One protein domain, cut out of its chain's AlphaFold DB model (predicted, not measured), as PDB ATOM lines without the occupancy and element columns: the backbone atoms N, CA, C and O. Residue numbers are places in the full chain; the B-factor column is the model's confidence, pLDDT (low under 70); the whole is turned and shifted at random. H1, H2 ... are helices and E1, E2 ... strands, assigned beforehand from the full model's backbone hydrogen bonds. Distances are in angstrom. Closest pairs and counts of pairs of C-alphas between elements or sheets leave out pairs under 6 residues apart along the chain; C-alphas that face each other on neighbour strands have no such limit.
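This is residues 4 to 92 of the 108 residues of the protein "Peroxiredoxin" of Oceanobacillus arenosus (UniProt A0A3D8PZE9). The chain makes a long, narrow two-stranded ribbon, E1 then E2 running one way and E3 then E4 coming back beside them, with the long helix H1 lying lengthwise along it and the short helix H2 in the loop at one tip. Two further helices pack on H1: H3 crosses it at its residues 15 to 22, and H4, round a corner from H3, packs on its residues 10 to 14. The printed part has 89 residues, with four named helices and four named strands in the order H1, E1, E2, H2, E3, E4, H3, H4. The ribbon is two sheets of two strands, E1 - E4 and E2 - E3, both antiparallel, and the class is mixed, helices and strands. The whole is loose, with a radius of gyration of the C-alphas of 15.5 A, and a rod in outline, spanning 50 by 22 by 20 A.

H1, residues 4 to 22, is 27.2 A long from its first C-alpha at (-23.772, 13.975, 16.352) to its last. E1 is residues 30 to 34, 10.7 A, and E2 is residues 38 to 41, 10.2 A. H2 is residues 43 to 46, 5.1 A, with C-alpha 46 at (-35.706, 16.033, 16.162). E3 is residues 56 to 60, 10.8 A, and runs on into E4, residues 63 to 66, 10.0 A, across a break of 2 residues, at 22 degrees. H3 is residues 70 to 83, 20.0 A. H4, residues 85 to 91, 10.0 A, ends at C-alpha 91, (-24.553, 8.904, 30.327).

H1 and H3 touch, H1 with residues 15 to 22 alone and H3 with residues 77 to 83 alone; the closest C-alphas, of Gly 18 and Ile 80, are 5.6 A apart. Their lines stand at a steep tilt of 61 degrees, opposite ways. H1 touches H4 with residues 10 to 14 alone, the closest C-alphas being those of Leu 11 and Val 86, 5.5 A apart, at a steep tilt of 51 degrees, opposite ways. H3 and H4 only just touch, and only at the corner, with 3 pairs of C-alphas within 8 A, the closest those of Glu 81 and Gly 87 at 6.6 A; they are about perpendicular, at 89 degrees. The closest C-alphas of H1 and E1 are those of Ser 16 and Trp 34, 7.6 A apart. E1 and E4 are antiparallel, at 172 degrees, with N 31 and O 65 at 2.9 A and N 63 and O 34 at 3.1 A, within hydrogen-bond range. E2 and E3 are antiparallel, at 169 degrees, with N 57 and O 40 at 2.9 A, within hydrogen-bond range. H2 touches no helix. Every O i to N i+4 pair is within hydrogen-bond range in H1, H3 and H4, while H2 is too short for such a pair.

The two C-alphas farthest apart are those of Glu 27 and Lys 49, at 50.5 A. The printed part has no cut. No link is long; those from H1 to E1 and from H2 to E3 are short, and the other five are tight. The mean pLDDT of the printed part is 93.8, and no printed residue is under 70.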
ATOM      1  N   VAL A   4     -23.672  15.200  15.538       94.56
ATOM      2  CA  VAL A   4     -23.772  13.975  16.352       94.56
ATOM      3  C   VAL A   4     -22.598  13.022  16.089       94.56
ATOM      4  O   VAL A   4     -22.108  12.378  17.012       94.56
ATOM      5  N   GLU A   5     -22.047  13.015  14.873       94.50
ATOM      6  CA  GLU A   5     -20.784  12.334  14.548       94.50
ATOM      7  C   GLU A   5     -19.582  12.996  15.252       94.50
ATOM      8  O   GLU A   5     -18.662  12.302  15.691       94.50
ATOM      9  N   LEU A   6     -19.585  14.328  15.417       96.31
ATOM     10  CA  LEU A   6     -18.589  15.049  16.225       96.31
ATOM     11  C   LEU A   6     -18.680  14.679  17.709       96.31
ATOM     12  O   LEU A   6     -17.646  14.546  18.367       96.31
ATOM     13  N   LEU A   7     -19.892  14.481  18.236       95.38
ATOM     14  CA  LEU A   7     -20.092  14.005  19.605       95.38
ATOM     15  C   LEU A   7     -19.497  12.602  19.795       95.38
ATOM     16  O   LEU A   7     -18.726  12.401  20.733       95.38
ATOM     17  N   LEU A   8     -19.772  11.664  18.879       94.69
ATOM     18  CA  LEU A   8     -19.146  10.335  18.908       94.69
ATOM     19  C   LEU A   8     -17.618  10.447  18.816       94.69
ATOM     20  O   LEU A   8     -16.902   9.886  19.639       94.69
ATOM     21  N   SER A   9     -17.104  11.253  17.886       94.94
ATOM     22  CA  SER A   9     -15.658  11.487  17.751       94.94
ATOM     23  C   SER A   9     -15.034  12.026  19.047       94.94
ATOM     24  O   SER A   9     -13.942  11.612  19.433       94.94
ATOM     25  N   SER A  10     -15.747  12.905  19.759       96.38
ATOM     26  CA  SER A  10     -15.315  13.457  21.050       96.38
ATOM     27  C   SER A  10     -15.272  12.392  22.150       96.38
ATOM     28  O   SER A  10     -14.332  12.370  22.945       96.38
ATOM     29  N   LEU A  11     -16.248  11.477  22.177       95.44
ATOM     30  CA  LEU A  11     -16.251  10.334  23.095       95.44
ATOM     31  C   LEU A  11     -15.051   9.414  22.834       95.44
ATOM     32  O   LEU A  11     -14.303   9.104  23.762       95.44
ATOM     33  N   GLY A  12     -14.818   9.046  21.572       94.56
ATOM     34  CA  GLY A  12     -13.698   8.186  21.189       94.56
ATOM     35  C   GLY A  12     -12.343   8.821  21.502       94.56
ATOM     36  O   GLY A  12     -11.445   8.154  22.021       94.56
ATOM     37  N   ALA A  13     -12.202  10.132  21.288       95.56
ATOM     38  CA  ALA A  13     -11.009  10.878  21.680       95.56
ATOM     39  C   ALA A  13     -10.800  10.883  23.205       95.56
ATOM     40  O   ALA A  13      -9.689  10.624  23.670       95.56
ATOM     41  N   CYS A  14     -11.858  11.115  23.994       96.12
ATOM     42  CA  CYS A  14     -11.796  11.063  25.457       96.12
ATOM     43  C   CYS A  14     -11.320   9.696  25.961       96.12
ATOM     44  O   CYS A  14     -10.389   9.622  26.767       96.12
ATOM     45  N   GLN A  15     -11.908   8.615  25.444       94.06
ATOM     46  CA  GLN A  15     -11.513   7.250  25.789       94.06
ATOM     47  C   GLN A  15     -10.060   6.978  25.389       94.06
ATOM     48  O   GLN A  15      -9.294   6.479  26.207       94.06
ATOM     49  N   SER A  16      -9.641   7.400  24.193       94.94
ATOM     50  CA  SER A  16      -8.257   7.254  23.719       94.94
ATOM     51  C   SER A  16      -7.239   7.925  24.643       94.94
ATOM     52  O   SER A  16      -6.202   7.343  24.980       94.94
ATOM     53  N   ILE A  17      -7.546   9.146  25.086       95.88
ATOM     54  CA  ILE A  17      -6.717   9.887  26.039       95.88
ATOM     55  C   ILE A  17      -6.686   9.156  27.382       95.88
ATOM     56  O   ILE A  17      -5.601   8.953  27.929       95.88
ATOM     57  N   GLY A  18      -7.843   8.734  27.903       95.56
ATOM     58  CA  GLY A  18      -7.945   7.999  29.165       95.56
ATOM     59  C   GLY A  18      -7.130   6.708  29.145       95.56
ATOM     60  O   GLY A  18      -6.298   6.485  30.026       95.56
ATOM     61  N   THR A  19      -7.278   5.917  28.084       95.25
ATOM     62  CA  THR A  19      -6.474   4.728  27.808       95.25
ATOM     63  C   THR A  19      -4.987   5.064  27.891       95.25
ATOM     64  O   THR A  19      -4.287   4.615  28.802       95.25
ATOM     65  N   ARG A  20      -4.479   5.958  27.041       95.31
ATOM     66  CA  ARG A  20      -3.038   6.249  27.044       95.31
ATOM     67  C   ARG A  20      -2.533   6.813  28.379       95.31
ATOM     68  O   ARG A  20      -1.421   6.482  28.790       95.31
ATOM     69  N   THR A  21      -3.342   7.622  29.059       97.06
ATOM     70  CA  THR A  21      -3.005   8.255  30.343       97.06
ATOM     71  C   THR A  21      -2.843   7.226  31.461       97.06
ATOM     72  O   THR A  21      -1.869   7.275  32.212       97.06
ATOM     73  N   TYR A  22      -3.763   6.263  31.562       96.94
ATOM     74  CA  TYR A  22      -3.793   5.311  32.675       96.94
ATOM     75  C   TYR A  22      -3.053   3.996  32.405       96.94
ATOM     76  O   TYR A  22      -2.895   3.200  33.329       96.94
ATOM     77  N   ALA A  23      -2.532   3.779  31.194       96.50
ATOM     78  CA  ALA A  23      -1.835   2.544  30.816       96.50
ATOM     79  C   ALA A  23      -0.711   2.161  31.796       96.50
ATOM     80  O   ALA A  23      -0.654   1.030  32.273       96.50
ATOM     81  N   LYS A  24       0.142   3.127  32.176       96.31
ATOM     82  CA  LYS A  24       1.237   2.896  33.136       96.31
ATOM     83  C   LYS A  24       0.734   2.558  34.537       96.31
ATOM     84  O   LYS A  24       1.294   1.682  35.179       96.31
ATOM     85  N   LYS A  25      -0.322   3.236  35.000       96.56
ATOM     86  CA  LYS A  25      -0.916   3.014  36.331       96.56
ATOM     87  C   LYS A  25      -1.437   1.585  36.479       96.56
ATOM     88  O   LYS A  25      -1.345   1.017  37.558       96.56
ATOM     89  N   PHE A  26      -1.986   1.034  35.403       96.50
ATOM     90  CA  PHE A  26      -2.505  -0.328  35.369       96.50
ATOM     91  C   PHE A  26      -1.472  -1.343  34.876       96.50
ATOM     92  O   PHE A  26      -1.803  -2.516  34.778       96.50
ATOM     93  N   GLU A  27      -0.238  -0.931  34.568       96.88
ATOM     94  CA  GLU A  27       0.805  -1.798  34.002       96.88
ATOM     95  C   GLU A  27       0.302  -2.575  32.769       96.88
ATOM     96  O   GLU A  27       0.449  -3.795  32.672       96.88
ATOM     97  N   ILE A  28      -0.374  -1.869  31.860       96.38
ATOM     98  CA  ILE A  28      -0.852  -2.413  30.587       96.38
ATOM     99  C   ILE A  28       0.060  -1.921  29.473       96.38
ATOM    100  O   ILE A  28       0.245  -0.717  29.276       96.38
ATOM    101  N   ASN A  29       0.618  -2.874  28.732       96.38
ATOM    102  CA  ASN A  29       1.393  -2.610  27.537       96.38
ATOM    103  C   ASN A  29       0.454  -2.571  26.325       96.38
ATOM    104  O   ASN A  29      -0.019  -3.606  25.855       96.38
ATOM    105  N   ILE A  30       0.145  -1.365  25.850       95.56
ATOM    106  CA  ILE A  30      -0.729  -1.153  24.693       95.56
ATOM    107  C   ILE A  30       0.111  -1.298  23.424       95.56
ATOM    108  O   ILE A  30       0.960  -0.448  23.154       95.56
ATOM    109  N   GLN A  31      -0.147  -2.346  22.646       96.50
ATOM    110  CA  GLN A  31       0.522  -2.583  21.366       96.50
ATOM    111  C   GLN A  31      -0.171  -1.807  20.244       96.50
ATOM    112  O   GLN A  31       0.482  -1.111  19.469       96.50
ATOM    113  N   ASN A  32      -1.500  -1.865  20.224       94.88
ATOM    114  CA  ASN A  32      -2.343  -1.116  19.306       94.88
ATOM    115  C   ASN A  32      -3.653  -0.730  19.997       94.88
ATOM    116  O   ASN A  32      -4.097  -1.379  20.949       94.88
ATOM    117  N   PHE A  33      -4.260   0.355  19.532       93.00
ATOM    118  CA  PHE A  33      -5.481   0.881  20.111       93.00
ATOM    119  C   PHE A  33      -6.282   1.671  19.082       93.00
ATOM    120  O   PHE A  33      -5.746   2.582  18.449       93.00
ATOM    121  N   TRP A  34      -7.571   1.363  18.957       92.38
ATOM    122  CA  TRP A  34      -8.493   2.143  18.140       92.38
ATOM    123  C   TRP A  34      -9.903   2.106  18.724       92.38
ATOM    124  O   TRP A  34     -10.294   1.196  19.457       92.38
ATOM    125  N   VAL A  35     -10.680   3.130  18.386       90.62
ATOM    126  CA  VAL A  35     -12.079   3.235  18.786       90.62
ATOM    127  C   VAL A  35     -12.919   3.275  17.523       90.62
ATOM    128  O   VAL A  35     -12.748   4.155  16.683       90.62
ATOM    129  N   GLU A  36     -13.828   2.321  17.405       90.88
ATOM    130  CA  GLU A  36     -14.959   2.416  16.493       90.88
ATOM    131  C   GLU A  36     -16.159   2.834  17.328       90.88
ATOM    132  O   GLU A  36     -16.341   2.293  18.410       90.88
ATOM    133  N   LEU A  37     -16.957   3.790  16.867       91.62
ATOM    134  CA  LEU A  37     -18.190   4.162  17.552       91.62
ATOM    135  C   LEU A  37     -19.332   4.120  16.559       91.62
ATOM    136  O   LEU A  37     -19.251   4.678  15.468       91.62
ATOM    137  N   GLU A  38     -20.396   3.459  16.975       92.38
ATOM    138  CA  GLU A  38     -21.658   3.388  16.260       92.38
ATOM    139  C   GLU A  38     -22.757   3.793  17.230       92.38
ATOM    140  O   GLU A  38     -22.707   3.390  18.396       92.38
ATOM    141  N   GLY A  39     -23.720   4.585  16.762       92.56
ATOM    142  CA  GLY A  39     -24.871   4.956  17.565       92.56
ATOM    143  C   GLY A  39     -26.134   5.108  16.736       92.56
ATOM    144  O   GLY A  39     -26.083   5.550  15.588       92.56
ATOM    145  N   ASP A  40     -27.259   4.749  17.344       93.56
ATOM    146  CA  ASP A  40     -28.581   4.798  16.723       93.56
ATOM    147  C   ASP A  40     -29.325   6.057  17.167       93.56
ATOM    148  O   ASP A  40     -29.307   6.410  18.348       93.56
ATOM    149  N   ILE A  41     -29.982   6.742  16.229       92.88
ATOM    150  CA  ILE A  41     -30.778   7.941  16.506       92.88
ATOM    151  C   ILE A  41     -32.095   7.891  15.735       92.88
ATOM    152  O   ILE A  41     -32.108   7.686  14.520       92.88
ATOM    153  N   ASP A  42     -33.203   8.112  16.440       93.25
ATOM    154  CA  ASP A  42     -34.506   8.329  15.819       93.25
ATOM    155  C   ASP A  42     -34.696   9.829  15.551       93.25
ATOM    156  O   ASP A  42     -34.779  10.655  16.466       93.25
ATOM    157  N   LEU A  43     -34.728  10.191  14.268       93.62
ATOM    158  CA  LEU A  43     -34.843  11.583  13.842       93.62
ATOM    159  C   LEU A  43     -36.263  12.136  13.976       93.62
ATOM    160  O   LEU A  43     -36.422  13.355  13.906       93.62
ATOM    161  N   ASP A  44     -37.286  11.308  14.199       95.38
ATOM    162  CA  ASP A  44     -38.658  11.798  14.343       95.38
ATOM    163  C   ASP A  44     -38.813  12.709  15.566       95.38
ATOM    164  O   ASP A  44     -39.572  13.678  15.507       95.38
ATOM    165  N   GLY A  45     -38.025  12.486  16.623       92.69
ATOM    166  CA  GLY A  45     -37.960  13.378  17.784       92.69
ATOM    167  C   GLY A  45     -37.374  14.748  17.444       92.69
ATOM    168  O   GLY A  45     -37.894  15.782  17.858       92.69
ATOM    169  N   PHE A  46     -36.314  14.781  16.630       93.56
ATOM    170  CA  PHE A  46     -35.706  16.033  16.162       93.56
ATOM    171  C   PHE A  46     -36.628  16.782  15.189       93.56
ATOM    172  O   PHE A  46     -36.690  18.009  15.203       93.56
ATOM    173  N   LEU A  47     -37.367  16.042  14.358       95.56
ATOM    174  CA  LEU A  47     -38.305  16.582  13.374       95.56
ATOM    175  C   LEU A  47     -39.680  16.936  13.963       95.56
ATOM    176  O   LEU A  47     -40.543  17.403  13.220       95.56
ATOM    177  N   GLY A  48     -39.905  16.708  15.262       94.69
ATOM    178  CA  GLY A  48     -41.176  16.994  15.935       94.69
ATOM    179  C   GLY A  48     -42.343  16.112  15.476       94.69
ATOM    180  O   GLY A  48     -43.494  16.536  15.538       94.69
ATOM    181  N   LYS A  49     -42.058  14.908  14.970       96.31
ATOM    182  CA  LYS A  49     -43.054  13.938  14.483       96.31
ATOM    183  C   LYS A  49     -43.476  12.916  15.542       96.31
ATOM    184  O   LYS A  49     -44.513  12.278  15.382       96.31
ATOM    185  N   SER A  50     -42.671  12.746  16.588       95.00
ATOM    186  CA  SER A  50     -42.880  11.800  17.687       95.00
ATOM    187  C   SER A  50     -42.291  12.365  18.983       95.00
ATOM    188  O   SER A  50     -41.395  13.206  18.935       95.00
ATOM    189  N   ASP A  51     -42.747  11.861  20.130       93.62
ATOM    190  CA  ASP A  51     -42.231  12.209  21.466       93.62
ATOM    191  C   ASP A  51     -40.923  11.467  21.823       93.62
ATOM    192  O   ASP A  51     -40.445  11.528  22.960       93.62
ATOM    193  N   VAL A  52     -40.333  10.734  20.870       93.88
ATOM    194  CA  VAL A  52     -39.035  10.074  21.055       93.88
ATOM    195  C   VAL A  52     -37.948  11.102  21.378       93.88
ATOM    196  O   VAL A  52     -37.884  12.187  20.798       93.88
ATOM    197  N   ARG A  53     -37.065  10.769  22.323       91.38
ATOM    198  CA  ARG A  53     -35.961  11.655  22.698       91.38
ATOM    199  C   ARG A  53     -35.016  11.832  21.495       91.38
ATOM    200  O   ARG A  53     -34.535  10.827  20.979       91.38
ATOM    201  N   PRO A  54     -34.666  13.069  21.093       92.25
ATOM    202  CA  PRO A  54     -33.772  13.331  19.961       92.25
ATOM    203  C   PRO A  54     -32.295  13.158  20.356       92.25
ATOM    204  O   PRO A  54     -31.486  14.078  20.254       92.25
ATOM    205  N   SER A  55     -31.946  11.985  20.880       90.31
ATOM    206  CA  SER A  55     -30.599  11.615  21.317       90.31
ATOM    207  C   SER A  55     -30.233  10.229  20.805       90.31
ATOM    208  O   SER A  55     -31.113   9.472  20.406       90.31
ATOM    209  N   PHE A  56     -28.957   9.858  20.911       93.25
ATOM    210  CA  PHE A  56     -28.564   8.463  20.734       93.25
ATOM    211  C   PHE A  56     -29.319   7.549  21.714       93.25
ATOM    212  O   PHE A  56     -29.474   7.920  22.883       93.25
ATOM    213  N   SER A  57     -29.789   6.388  21.247       89.44
ATOM    214  CA  SER A  57     -30.343   5.340  22.122       89.44
ATOM    215  C   SER A  57     -29.232   4.477  22.713       89.44
ATOM    216  O   SER A  57     -29.215   4.214  23.910       89.44
ATOM    217  N   ASP A  58     -28.265   4.116  21.873       88.25
ATOM    218  CA  ASP A  58     -27.174   3.209  22.192       88.25
ATOM    219  C   ASP A  58     -25.901   3.688  21.495       88.25
ATOM    220  O   ASP A  58     -25.955   4.188  20.373       88.25
ATOM    221  N   ILE A  59     -24.753   3.522  22.157       89.44
ATOM    222  CA  ILE A  59     -23.421   3.740  21.580       89.44
ATOM    223  C   ILE A  59     -22.564   2.509  21.883       89.44
ATOM    224  O   ILE A  59     -22.593   1.996  23.002       89.44
ATOM    225  N   ARG A  60     -21.803   2.014  20.901       86.88
ATOM    226  CA  ARG A  60     -21.074   0.737  21.005       86.88
ATOM    227  C   ARG A  60     -19.587   0.854  20.635       86.88
ATOM    228  O   ARG A  60     -19.275   1.524  19.656       86.88
ATOM    229  N   LYS A  61     -18.762   0.040  21.336       71.00
ATOM    230  CA  LYS A  61     -17.386  -0.461  21.041       71.00
ATOM    231  C   LYS A  61     -16.154   0.293  21.609       71.00
ATOM    232  O   LYS A  61     -16.201   1.467  21.953       71.00
ATOM    233  N   PHE A  62     -15.044  -0.461  21.701       75.50
ATOM    234  CA  PHE A  62     -13.654  -0.094  22.041       75.50
ATOM    235  C   PHE A  62     -12.742  -1.285  21.671       75.50
ATOM    236  O   PHE A  62     -13.127  -2.425  21.938       75.50
ATOM    237  N   HIS A  63     -11.554  -1.059  21.095       89.12
ATOM    238  CA  HIS A  63     -10.618  -2.132  20.726       89.12
ATOM    239  C   HIS A  63      -9.205  -1.867  21.253       89.12
ATOM    240  O   HIS A  63      -8.653  -0.781  21.073       89.12
ATOM    241  N   ILE A  64      -8.592  -2.876  21.874       92.44
ATOM    242  CA  ILE A  64      -7.226  -2.807  22.401       92.44
ATOM    243  C   ILE A  64      -6.471  -4.102  22.104       92.44
ATOM    244  O   ILE A  64      -6.984  -5.193  22.339       92.44
ATOM    245  N   GLU A  65      -5.235  -3.974  21.630       95.00
ATOM    246  CA  GLU A  65      -4.284  -5.081  21.518       95.00
ATOM    247  C   GLU A  65      -3.241  -4.958  22.631       95.00
ATOM    248  O   GLU A  65      -2.559  -3.935  22.769       95.00
ATOM    249  N   THR A  66      -3.132  -5.996  23.458       95.62
ATOM    250  CA  THR A  66      -2.237  -6.041  24.618       95.62
ATOM    251  C   THR A  66      -1.943  -7.488  25.015       95.62
ATOM    252  O   THR A  66      -2.680  -8.405  24.663       95.62
ATOM    253  N   ASP A  67      -0.855  -7.684  25.752       95.62
ATOM    254  CA  ASP A  67      -0.447  -8.948  26.373       95.62
ATOM    255  C   ASP A  67      -1.057  -9.160  27.774       95.62
ATOM    256  O   ASP A  67      -0.851 -10.204  28.398       95.62
ATOM    257  N   ALA A  68      -1.809  -8.180  28.282       96.12
ATOM    258  CA  ALA A  68      -2.509  -8.276  29.555       96.12
ATOM    259  C   ALA A  68      -3.659  -9.300  29.510       96.12
ATOM    260  O   ALA A  68      -4.298  -9.508  28.481       96.12
ATOM    261  N   SER A  69      -3.967  -9.908  30.661       96.88
ATOM    262  CA  SER A  69      -5.115 -10.811  30.780       96.88
ATOM    263  C   SER A  69      -6.441 -10.079  30.567       96.88
ATOM    264  O   SER A  69      -6.583  -8.908  30.926       96.88
ATOM    265  N   GLU A  70      -7.443 -10.794  30.056       95.00
ATOM    266  CA  GLU A  70      -8.783 -10.250  29.796       95.00
ATOM    267  C   GLU A  70      -9.400  -9.593  31.041       95.00
ATOM    268  O   GLU A  70      -9.879  -8.466  30.974       95.00
ATOM    269  N   GLU A  71      -9.285 -10.231  32.211       96.44
ATOM    270  CA  GLU A  71      -9.766  -9.671  33.481       96.44
ATOM    271  C   GLU A  71      -9.102  -8.320  33.808       96.44
ATOM    272  O   GLU A  71      -9.754  -7.383  34.277       96.44
ATOM    273  N   LYS A  72      -7.796  -8.196  33.546       96.62
ATOM    274  CA  LYS A  72      -7.043  -6.962  33.785       96.62
ATOM    275  C   LYS A  72      -7.470  -5.866  32.811       96.62
ATOM    276  O   LYS A  72      -7.653  -4.723  33.230       96.62
ATOM    277  N   VAL A  73      -7.658  -6.217  31.538       95.19
ATOM    278  CA  VAL A  73      -8.145  -5.297  30.500       95.19
ATOM    279  C   VAL A  73      -9.559  -4.819  30.818       95.19
ATOM    280  O   VAL A  73      -9.834  -3.629  30.691       95.19
ATOM    281  N   GLN A  74     -10.426  -5.703  31.308       94.75
ATOM    282  CA  GLN A  74     -11.796  -5.364  31.677       94.75
ATOM    283  C   GLN A  74     -11.845  -4.360  32.840       94.75
ATOM    284  O   GLN A  74     -12.464  -3.306  32.710       94.75
ATOM    285  N   LYS A  75     -11.104  -4.607  33.931       96.56
ATOM    286  CA  LYS A  75     -10.996  -3.653  35.060       96.56
ATOM    287  C   LYS A  75     -10.436  -2.300  34.628       96.56
ATOM    288  O   LYS A  75     -10.831  -1.251  35.133       96.56
ATOM    289  N   TYR A  76      -9.485  -2.319  33.704       96.00
ATOM    290  CA  TYR A  76      -8.897  -1.111  33.148       96.00
ATOM    291  C   TYR A  76      -9.884  -0.322  32.281       96.00
ATOM    292  O   TYR A  76      -9.990   0.894  32.444       96.00
ATOM    293  N   LYS A  77     -10.641  -1.005  31.414       94.19
ATOM    294  CA  LYS A  77     -11.722  -0.413  30.617       94.19
ATOM    295  C   LYS A  77     -12.761   0.252  31.517       94.19
ATOM    296  O   LYS A  77     -13.058   1.426  31.320       94.19
ATOM    297  N   GLU A  78     -13.246  -0.461  32.530       94.88
ATOM    298  CA  GLU A  78     -14.217   0.062  33.502       94.88
ATOM    299  C   GLU A  78     -13.694   1.318  34.202       94.88
ATOM    300  O   GLU A  78     -14.414   2.307  34.339       94.88
ATOM    301  N   PHE A  79     -12.413   1.323  34.590       96.56
ATOM    302  CA  PHE A  79     -11.789   2.503  35.175       96.56
ATOM    303  C   PHE A  79     -11.771   3.690  34.203       96.56
ATOM    304  O   PHE A  79     -12.098   4.803  34.608       96.56
ATOM    305  N   ILE A  80     -11.396   3.483  32.937       95.06
ATOM    306  CA  ILE A  80     -11.372   4.551  31.924       95.06
ATOM    307  C   ILE A  80     -12.774   5.110  31.691       95.06
ATOM    308  O   ILE A  80     -12.941   6.327  31.674       95.06
ATOM    309  N   GLU A  81     -13.771   4.241  31.526       92.75
ATOM    310  CA  GLU A  81     -15.158   4.647  31.286       92.75
ATOM    311  C   GLU A  81     -15.714   5.448  32.464       92.75
ATOM    312  O   GLU A  81     -16.291   6.512  32.251       92.75
ATOM    313  N   ALA A  82     -15.436   5.021  33.699       94.88
ATOM    314  CA  ALA A  82     -15.844   5.734  34.909       94.88
ATOM    315  C   ALA A  82     -15.155   7.101  35.101       94.88
ATOM    316  O   ALA A  82     -15.617   7.907  35.905       94.88
ATOM    317  N   HIS A  83     -14.047   7.369  34.400       95.50
ATOM    318  CA  HIS A  83     -13.284   8.619  34.517       95.50
ATOM    319  C   HIS A  83     -13.265   9.442  33.220       95.50
ATOM    320  O   HIS A  83     -12.575  10.464  33.166       95.50
ATOM    321  N   CYS A  84     -13.978   9.032  32.165       95.31
ATOM    322  CA  CYS A  84     -14.053   9.804  30.927       95.31
ATOM    323  C   CYS A  84     -15.099  10.921  31.073       95.31
ATOM    324  O   CYS A  84     -16.293  10.623  31.111       95.31
ATOM    325  N   PRO A  85     -14.702  12.210  31.075       96.56
ATOM    326  CA  PRO A  85     -15.647  13.317  31.238       96.56
ATOM    327  C   PRO A  85     -16.715  13.376  30.137       96.56
ATOM    328  O   PRO A  85     -17.862  13.718  30.410       96.56
ATOM    329  N   VAL A  86     -16.365  13.028  28.893       95.88
ATOM    330  CA  VAL A  86     -17.335  13.012  27.783       95.88
ATOM    331  C   VAL A  86     -18.343  11.876  27.957       95.88
ATOM    332  O   VAL A  86     -19.533  12.088  27.751       95.88
ATOM    333  N   GLY A  87     -17.884  10.693  28.376       94.25
ATOM    334  CA  GLY A  87     -18.752   9.552  28.667       94.25
ATOM    335  C   GLY A  87     -19.729   9.859  29.799       94.25
ATOM    336  O   GLY A  87     -20.926   9.641  29.637       94.25
ATOM    337  N   ASP A  88     -19.238  10.454  30.887       94.94
ATOM    338  CA  ASP A  88     -20.066  10.898  32.013       94.94
ATOM    339  C   ASP A  88     -21.127  11.923  31.581       94.94
ATOM    340  O   ASP A  88     -22.309  11.755  31.870       94.94
ATOM    341  N   THR A  89     -20.730  12.921  30.785       95.06
ATOM    342  CA  THR A  89     -21.649  13.942  30.247       95.06
ATOM    343  C   THR A  89     -22.762  13.331  29.384       95.06
ATOM    344  O   THR A  89     -23.877  13.841  29.364       95.06
ATOM    345  N   ILE A  90     -22.479  12.251  28.649       92.62
ATOM    346  CA  ILE A  90     -23.467  11.577  27.791       92.62
ATOM    347  C   ILE A  90     -24.395  10.674  28.614       92.62
ATOM    348  O   ILE A  90     -25.599  10.632  28.350       92.62
ATOM    349  N   ALA A  91     -23.840   9.935  29.577       90.81
ATOM    350  CA  ALA A  91     -24.553   8.904  30.327       90.81
ATOM    351  C   ALA A  91     -25.400   9.461  31.479       90.81
ATOM    352  O   ALA A  91     -26.397   8.846  31.857       90.81
ATOM    353  N   ASN A  92     -25.024  10.616  32.033       90.81
ATOM    354  CA  ASN A  92     -25.644  11.177  33.227       90.81
ATOM    355  C   ASN A  92     -26.369  12.498  32.956       90.81
ATOM    356  O   ASN A  92     -26.106  13.221  31.996       90.81
TER     357      ASN A  92